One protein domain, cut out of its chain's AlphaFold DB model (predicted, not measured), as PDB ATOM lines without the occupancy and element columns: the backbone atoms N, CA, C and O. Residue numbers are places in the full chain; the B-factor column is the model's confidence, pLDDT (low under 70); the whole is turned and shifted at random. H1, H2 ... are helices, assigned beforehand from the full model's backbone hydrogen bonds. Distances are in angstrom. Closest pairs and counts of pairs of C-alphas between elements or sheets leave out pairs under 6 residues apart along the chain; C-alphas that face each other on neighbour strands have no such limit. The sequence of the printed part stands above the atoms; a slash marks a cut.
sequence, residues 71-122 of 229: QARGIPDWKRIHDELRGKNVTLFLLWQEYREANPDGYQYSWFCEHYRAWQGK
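This is residues 71 to 122 of the 229 residues of a protein of Marinobacter manganoxydans MnI7-9 (UniProt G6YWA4). Three short helices form a small triangle, each set at a large angle to the other two. H3 starts beside H2 and runs off from it, while the shortest helix, H1, reaches from near H3 to near H2, and the first residues, 71 to 77, form a tail without a named helix. The printed part has 52 residues with three named helices, in the order H1, H2, H3, and no named strand; the class is all helix. It is compact, with a radius of gyration of the C-alphas of 10.5 A, and rounded, with spans of 28 by 24 by 18 A.

The printed part begins at Gln 71, whose C-alpha is at (-30.189, 37.355, 37.461). H1 is residues 78 to 84, from Trp 78 with its C-alpha at (-38.312, 29.274, 34.414) to Glu 84, 9.8 A from first to last C-alpha. H2 is residues 92 to 102, Leu 92 to Ala 102, 15.4 A from first to last C-alpha. H3 is residues 109 to 120 and, with 12 residues, the longest helix, 16.2 A from first to last C-alpha. It ends at Gln 120, whose C-alpha is at (-42.761, 23.079, 37.420).

H1 and H2 are close but not clearly touching; their closest C-alphas, those of Ile 81 and Leu 95, are 6.9 A apart. They run opposite ways at a steep tilt of 66 degrees. H1 and H3 are also close but not clearly touching, with the C-alphas of Trp 78 and Tyr 116 the closest at 6.3 A. Their lines are about perpendicular, at 87 degrees. H2 and H3 touch, H3 with residues 109 to 113 alone, and the closest C-alphas are those of Trp 96 and Tyr 109, 6.5 A apart. These two run opposite ways at a steep tilt of 67 degrees. In H1, H2 and H3 every backbone O i to N i+4 pair is within hydrogen-bond range.

The C-alphas farthest apart are those of Ala 72 and Lys 88, at 30.6 A, and the first and last printed C-alphas, of Gln 71 and Lys 122, are 20.2 A apart. The printed part runs from residue 71 to residue 122 and has no cut. The link from H1 to H2, with 7 residues, and the link from H2 to H3, with 6 residues, are both short. The mean pLDDT of the printed part is 88.4, and the model's confidence is low, under 70, at residues 71 to 73.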
ATOM      1  N   GLN A  71     -30.777  36.995  38.760       58.91
ATOM      2  CA  GLN A  71     -30.189  37.355  37.461       58.91
ATOM      3  C   GLN A  71     -28.654  37.402  37.486       58.91
ATOM      4  O   GLN A  71     -28.020  36.891  36.572       58.91
ATOM      5  N   ALA A  72     -28.045  37.971  38.531       60.66
ATOM      6  CA  ALA A  72     -26.588  38.042  38.667       60.66
ATOM      7  C   ALA A  72     -25.953  36.671  38.968       60.66
ATOM      8  O   ALA A  72     -24.768  36.471  38.722       60.66
ATOM      9  N   ARG A  73     -26.747  35.712  39.465       64.62
ATOM     10  CA  ARG A  73     -26.368  34.294  39.600       64.62
ATOM     11  C   ARG A  73     -26.567  33.495  38.304       64.62
ATOM     12  O   ARG A  73     -26.274  32.304  38.289       64.62
ATOM     13  N   GLY A  74     -27.089  34.116  37.244       73.44
ATOM     14  CA  GLY A  74     -27.399  33.440  35.985       73.44
ATOM     15  C   GLY A  74     -28.519  32.407  36.124       73.44
ATOM     16  O   GLY A  74     -28.490  31.391  35.437       73.44
ATOM     17  N   ILE A  75     -29.483  32.596  37.031       82.00
ATOM     18  CA  ILE A  75     -30.615  31.670  37.170       82.00
ATOM     19  C   ILE A  75     -31.565  31.858  35.971       82.00
ATOM     20  O   ILE A  75     -31.964  32.992  35.701       82.00
ATOM     21  N   PRO A  76     -31.952  30.780  35.259       86.62
ATOM     22  CA  PRO A  76     -32.894  30.869  34.146       86.62
ATOM     23  C   PRO A  76     -34.270  31.399  34.571       86.62
ATOM     24  O   PRO A  76     -34.775  31.064  35.643       86.62
ATOM     25  N   ASP A  77     -34.919  32.166  33.691       89.75
ATOM     26  CA  ASP A  77     -36.339  32.496  33.836       89.75
ATOM     27  C   ASP A  77     -37.188  31.259  33.519       89.75
ATOM     28  O   ASP A  77     -37.498  30.968  32.363       89.75
ATOM     29  N   TRP A  78     -37.559  30.517  34.560       92.19
ATOM     30  CA  TRP A  78     -38.312  29.274  34.414       92.19
ATOM     31  C   TRP A  78     -39.680  29.453  33.762       92.19
ATOM     32  O   TRP A  78     -40.142  28.529  33.096       92.19
ATOM     33  N   LYS A  79     -40.306  30.629  33.896       91.56
ATOM     34  CA  LYS A  79     -41.585  30.908  33.241       91.56
ATOM     35  C   LYS A  79     -41.389  31.002  31.732       91.56
ATOM     36  O   LYS A  79     -42.080  30.304  30.996       91.56
ATOM     37  N   ARG A  80     -40.402  31.785  31.284       92.50
ATOM     38  CA  ARG A  80     -40.045  31.885  29.861       92.50
ATOM     39  C   ARG A  80     -39.712  30.512  29.274       92.50
ATOM     40  O   ARG A  80     -40.257  30.141  28.241       92.50
ATOM     41  N   ILE A  81     -38.878  29.737  29.973       93.38
ATOM     42  CA  ILE A  81     -38.503  28.373  29.567       93.38
ATOM     43  C   ILE A  81     -39.741  27.473  29.439       93.38
ATOM     44  O   ILE A  81     -39.868  26.729  28.471       93.38
ATOM     45  N   HIS A  82     -40.673  27.547  30.389       93.69
ATOM     46  CA  HIS A  82     -41.907  26.766  30.355       93.69
ATOM     47  C   HIS A  82     -42.828  27.144  29.189       93.69
ATOM     48  O   HIS A  82     -43.428  26.261  28.577       93.69
ATOM     49  N   ASP A  83     -42.937  28.434  28.877       92.00
ATOM     50  CA  ASP A  83     -43.748  28.922  27.761       92.00
ATOM     51  C   ASP A  83     -43.137  28.506  26.410       92.00
ATOM     52  O   ASP A  83     -43.853  28.021  25.531       92.00
ATOM     53  N   GLU A  84     -41.811  28.595  26.262       92.12
ATOM     54  CA  GLU A  84     -41.088  28.186  25.048       92.12
ATOM     55  C   GLU A  84     -41.135  26.668  24.813       92.12
ATOM     56  O   GLU A  84     -41.293  26.230  23.672       92.12
ATOM     57  N   LEU A  85     -41.107  25.851  25.876       92.56
ATOM     58  CA  LEU A  85     -41.257  24.388  25.786       92.56
ATOM     59  C   LEU A  85     -42.586  23.929  25.176       92.56
ATOM     60  O   LEU A  85     -42.686  22.785  24.739       92.56
ATOM     61  N   ARG A  86     -43.612  24.788  25.135       86.69
ATOM     62  CA  ARG A  86     -44.893  24.478  24.475       86.69
ATOM     63  C   ARG A  86     -44.808  24.586  22.949       86.69
ATOM     64  O   ARG A  86     -45.732  24.160  22.255       86.69
ATOM     65  N   GLY A  87     -43.726  25.156  22.420       85.31
ATOM     66  CA  GLY A  87     -43.457  25.239  20.991       85.31
ATOM     67  C   GLY A  87     -43.220  23.864  20.358       85.31
ATOM     68  O   GLY A  87     -42.692  22.940  20.977       85.31
ATOM     69  N   LYS A  88     -43.589  23.715  19.080       82.69
ATOM     70  CA  LYS A  88     -43.314  22.480  18.331       82.69
ATOM     71  C   LYS A  88     -41.803  22.262  18.222       82.69
ATOM     72  O   LYS A  88     -41.085  23.171  17.823       82.69
ATOM     73  N   ASN A  89     -41.353  21.039  18.502       86.69
ATOM     74  CA  ASN A  89     -39.948  20.611  18.429       86.69
ATOM     75  C   ASN A  89     -38.983  21.331  19.394       86.69
ATOM     76  O   ASN A  89     -37.770  21.198  19.238       86.69
ATOM     77  N   VAL A  90     -39.485  22.056  20.397       91.25
ATOM     78  CA  VAL A  90     -38.635  22.656  21.432       91.25
ATOM     79  C   VAL A  90     -38.329  21.608  22.498       91.25
ATOM     80  O   VAL A  90     -39.216  20.896  22.967       91.25
ATOM     81  N   THR A  91     -37.058  21.490  22.880       94.00
ATOM     82  CA  THR A  91     -36.618  20.558  23.925       94.00
ATOM     83  C   THR A  91     -35.937  21.307  25.059       94.00
ATOM     84  O   THR A  91     -35.337  22.360  24.857       94.00
ATOM     85  N   LEU A  92     -35.974  20.735  26.264       93.06
ATOM     86  CA  LEU A  92     -35.290  21.316  27.422       93.06
ATOM     87  C   LEU A  92     -33.770  21.402  27.206       93.06
ATOM     88  O   LEU A  92     -33.123  22.304  27.724       93.06
ATOM     89  N   PHE A  93     -33.212  20.482  26.414       95.12
ATOM     90  CA  PHE A  93     -31.810  20.520  26.008       95.12
ATOM     91  C   PHE A  93     -31.509  21.717  25.101       95.12
ATOM     92  O   PHE A  93     -30.549  22.431  25.368       95.12
ATOM     93  N   LEU A  94     -32.353  21.978  24.098       95.25
ATOM     94  CA  LEU A  94     -32.213  23.141  23.216       95.25
ATOM     95  C   LEU A  94     -32.225  24.453  24.015       95.25
ATOM     96  O   LEU A  94     -31.308  25.258  23.899       95.25
ATOM     97  N   LEU A  95     -33.202  24.620  24.908       95.38
ATOM     98  CA  LEU A  95     -33.297  25.824  25.740       95.38
ATOM     99  C   LEU A  95     -32.131  25.962  26.728       95.38
ATOM    100  O   LEU A  95     -31.712  27.070  27.063       95.38
ATOM    101  N   TRP A  96     -31.573  24.841  27.193       95.75
ATOM    102  CA  TRP A  96     -30.344  24.856  27.977       95.75
ATOM    103  C   TRP A  96     -29.130  25.294  27.143       95.75
ATOM    104  O   TRP A  96     -28.289  26.031  27.659       95.75
ATOM    105  N   GLN A  97     -29.030  24.883  25.873       94.31
ATOM    106  CA  GLN A  97     -27.956  25.334  24.978       94.31
ATOM    107  C   GLN A  97     -28.015  26.850  24.771       94.31
ATOM    108  O   GLN A  97     -26.998  27.515  24.951       94.31
ATOM    109  N   GLU A  98     -29.200  27.402  24.507       93.31
ATOM    110  CA  GLU A  98     -29.413  28.853  24.385       93.31
ATOM    111  C   GLU A  98     -29.062  29.590  25.686       93.31
ATOM    112  O   GLU A  98     -28.380  30.617  25.685       93.31
ATOM    113  N   TYR A  99     -29.468  29.033  26.830       92.81
ATOM    114  CA  TYR A  99     -29.095  29.560  28.139       92.81
ATOM    115  C   TYR A  99     -27.571  29.592  28.341       92.81
ATOM    116  O   TYR A  99     -27.050  30.588  28.843       92.81
ATOM    117  N   ARG A 100     -26.856  28.530  27.949       91.38
ATOM    118  CA  ARG A 100     -25.389  28.419  28.046       91.38
ATOM    119  C   ARG A 100     -24.651  29.332  27.074       91.38
ATOM    120  O   ARG A 100     -23.558  29.779  27.401       91.38
ATOM    121  N   GLU A 101     -25.228  29.606  25.912       91.00
ATOM    122  CA  GLU A 101     -24.682  30.569  24.957       91.00
ATOM    123  C   GLU A 101     -24.760  31.995  25.514       91.00
ATOM    124  O   GLU A 101     -23.771  32.727  25.492       91.00
ATOM    125  N   ALA A 102     -25.893  32.354  26.123       87.19
ATOM    126  CA  ALA A 102     -26.059  33.637  26.805       87.19
ATOM    127  C   ALA A 102     -25.289  33.725  28.139       87.19
ATOM    128  O   ALA A 102     -24.973  34.820  28.598       87.19
ATOM    129  N   ASN A 103     -24.994  32.582  28.771       86.69
ATOM    130  CA  ASN A 103     -24.309  32.489  30.061       86.69
ATOM    131  C   ASN A 103     -23.159  31.467  29.980       86.69
ATOM    132  O   ASN A 103     -23.334  30.313  30.393       86.69
ATOM    133  N   PRO A 104     -21.967  31.873  29.497       83.25
ATOM    134  CA  PRO A 104     -20.812  30.979  29.362       83.25
ATOM    135  C   PRO A 104     -20.373  30.313  30.676       83.25
ATOM    136  O   PRO A 104     -19.930  29.163  30.666       83.25
ATOM    137  N   ASP A 105     -20.589  30.978  31.813       83.75
ATOM    138  CA  ASP A 105     -20.340  30.450  33.166       83.75
ATOM    139  C   ASP A 105     -21.618  29.921  33.852       83.75
ATOM    140  O   ASP A 105     -21.640  29.650  35.051       83.75
ATOM    141  N   GLY A 106     -22.701  29.764  33.088       83.25
ATOM    142  CA  GLY A 106     -24.004  29.319  33.572       83.25
ATOM    143  C   GLY A 106     -24.053  27.848  33.994       83.25
ATOM    144  O   GLY A 106     -23.143  27.051  33.756       83.25
ATOM    145  N   TYR A 107     -25.170  27.455  34.591       89.38
ATOM    146  CA  TYR A 107     -25.373  26.121  35.143       89.38
ATOM    147  C   TYR A 107     -25.371  24.991  34.098       89.38
ATOM    148  O   TYR A 107     -25.798  25.130  32.948       89.38
ATOM    149  N   GLN A 108     -24.905  23.819  34.533       91.12
ATOM    150  CA  GLN A 108     -24.859  22.605  33.719       91.12
ATOM    151  C   GLN A 108     -26.249  21.984  33.526       91.12
ATOM    152  O   GLN A 108     -27.164  22.209  34.321       91.12
ATOM    153  N   TYR A 109     -26.389  21.152  32.492       91.50
ATOM    154  CA  TYR A 109     -27.674  20.581  32.078       91.50
ATOM    155  C   TYR A 109     -28.402  19.819  33.195       91.50
ATOM    156  O   TYR A 109     -29.616  19.949  33.346       91.50
ATOM    157  N   SER A 110     -27.671  19.062  34.021       90.50
ATOM    158  CA  SER A 110     -28.252  18.315  35.146       90.50
ATOM    159  C   SER A 110     -28.923  19.239  36.163       90.50
ATOM    160  O   SER A 110     -30.074  19.008  36.532       90.50
ATOM    161  N   TRP A 111     -28.231  20.315  36.555       92.25
ATOM    162  CA  TRP A 111     -28.762  21.321  37.477       92.25
ATOM    163  C   TRP A 111     -29.980  22.021  36.870       92.25
ATOM    164  O   TRP A 111     -31.002  22.175  37.537       92.25
ATOM    165  N   PHE A 112     -29.892  22.378  35.585       92.94
ATOM    166  CA  PHE A 112     -30.964  23.036  34.840       92.94
ATOM    167  C   PHE A 112     -32.244  22.190  34.823       92.94
ATOM    168  O   PHE A 112     -33.322  22.682  35.152       92.94
ATOM    169  N   CYS A 113     -32.121  20.896  34.513       92.62
ATOM    170  CA  CYS A 113     -33.236  19.953  34.524       92.62
ATOM    171  C   CYS A 113     -33.881  19.814  35.905       92.62
ATOM    172  O   CYS A 113     -35.107  19.814  36.019       92.62
ATOM    173  N   GLU A 114     -33.065  19.651  36.945       92.38
ATOM    174  CA  GLU A 114     -33.540  19.476  38.318       92.38
ATOM    175  C   GLU A 114     -34.332  20.697  38.791       92.38
ATOM    176  O   GLU A 114     -35.458  20.565  39.275       92.38
ATOM    177  N   HIS A 115     -33.783  21.892  38.579       92.19
ATOM    178  CA  HIS A 115     -34.397  23.132  39.039       92.19
ATOM    179  C   HIS A 115     -35.640  23.495  38.227       92.19
ATOM    180  O   HIS A 115     -36.631  23.935  38.812       92.19
ATOM    181  N   TYR A 116     -35.646  23.222  36.917       93.44
ATOM    182  CA  TYR A 116     -36.851  23.350  36.099       93.44
ATOM    183  C   TYR A 116     -37.980  22.446  36.615       93.44
ATOM    184  O   TYR A 116     -39.103  22.911  36.796       93.44
ATOM    185  N   ARG A 117     -37.696  21.171  36.923       90.88
ATOM    186  CA  ARG A 117     -38.704  20.242  37.474       90.88
ATOM    187  C   ARG A 117     -39.225  20.698  38.833       90.88
ATOM    188  O   ARG A 117     -40.432  20.669  39.060       90.88
ATOM    189  N   ALA A 118     -38.332  21.143  39.716       91.06
ATOM    190  CA  ALA A 118     -38.706  21.665  41.026       91.06
ATOM    191  C   ALA A 118     -39.570  22.930  40.922       91.06
ATOM    192  O   ALA A 118     -40.457  23.138  41.748       91.06
ATOM    193  N   TRP A 119     -39.331  23.778  39.918       92.69
ATOM    194  CA  TRP A 119     -40.184  24.926  39.624       92.69
ATOM    195  C   TRP A 119     -41.532  24.497  39.029       92.69
ATOM    196  O   TRP A 119     -42.568  24.947  39.508       92.69
ATOM    197  N   GLN A 120     -41.539  23.578  38.058       89.38
ATOM    198  CA  GLN A 120     -42.761  23.079  37.420       89.38
ATOM    199  C   GLN A 120     -43.704  22.420  38.437       89.38
ATOM    200  O   GLN A 120     -44.913  22.601  38.351       89.38
ATOM    201  N   GLY A 121     -43.167  21.705  39.431       85.44
ATOM    202  CA  GLY A 121     -43.954  21.099  40.511       85.44
ATOM    203  C   GLY A 121     -44.663  22.097  41.435       85.44
ATOM    204  O   GLY A 121     -45.481  21.680  42.245       85.44
ATOM    205  N   LYS A 122     -44.365  23.400  41.329       87.19
ATOM    206  CA  LYS A 122     -45.054  24.480  42.060       87.19
ATOM    207  C   LYS A 122     -46.200  25.102  41.261       87.19
ATOM    208  O   LYS A 122     -46.863  26.001  41.767       87.19
TER     209      LYS A 122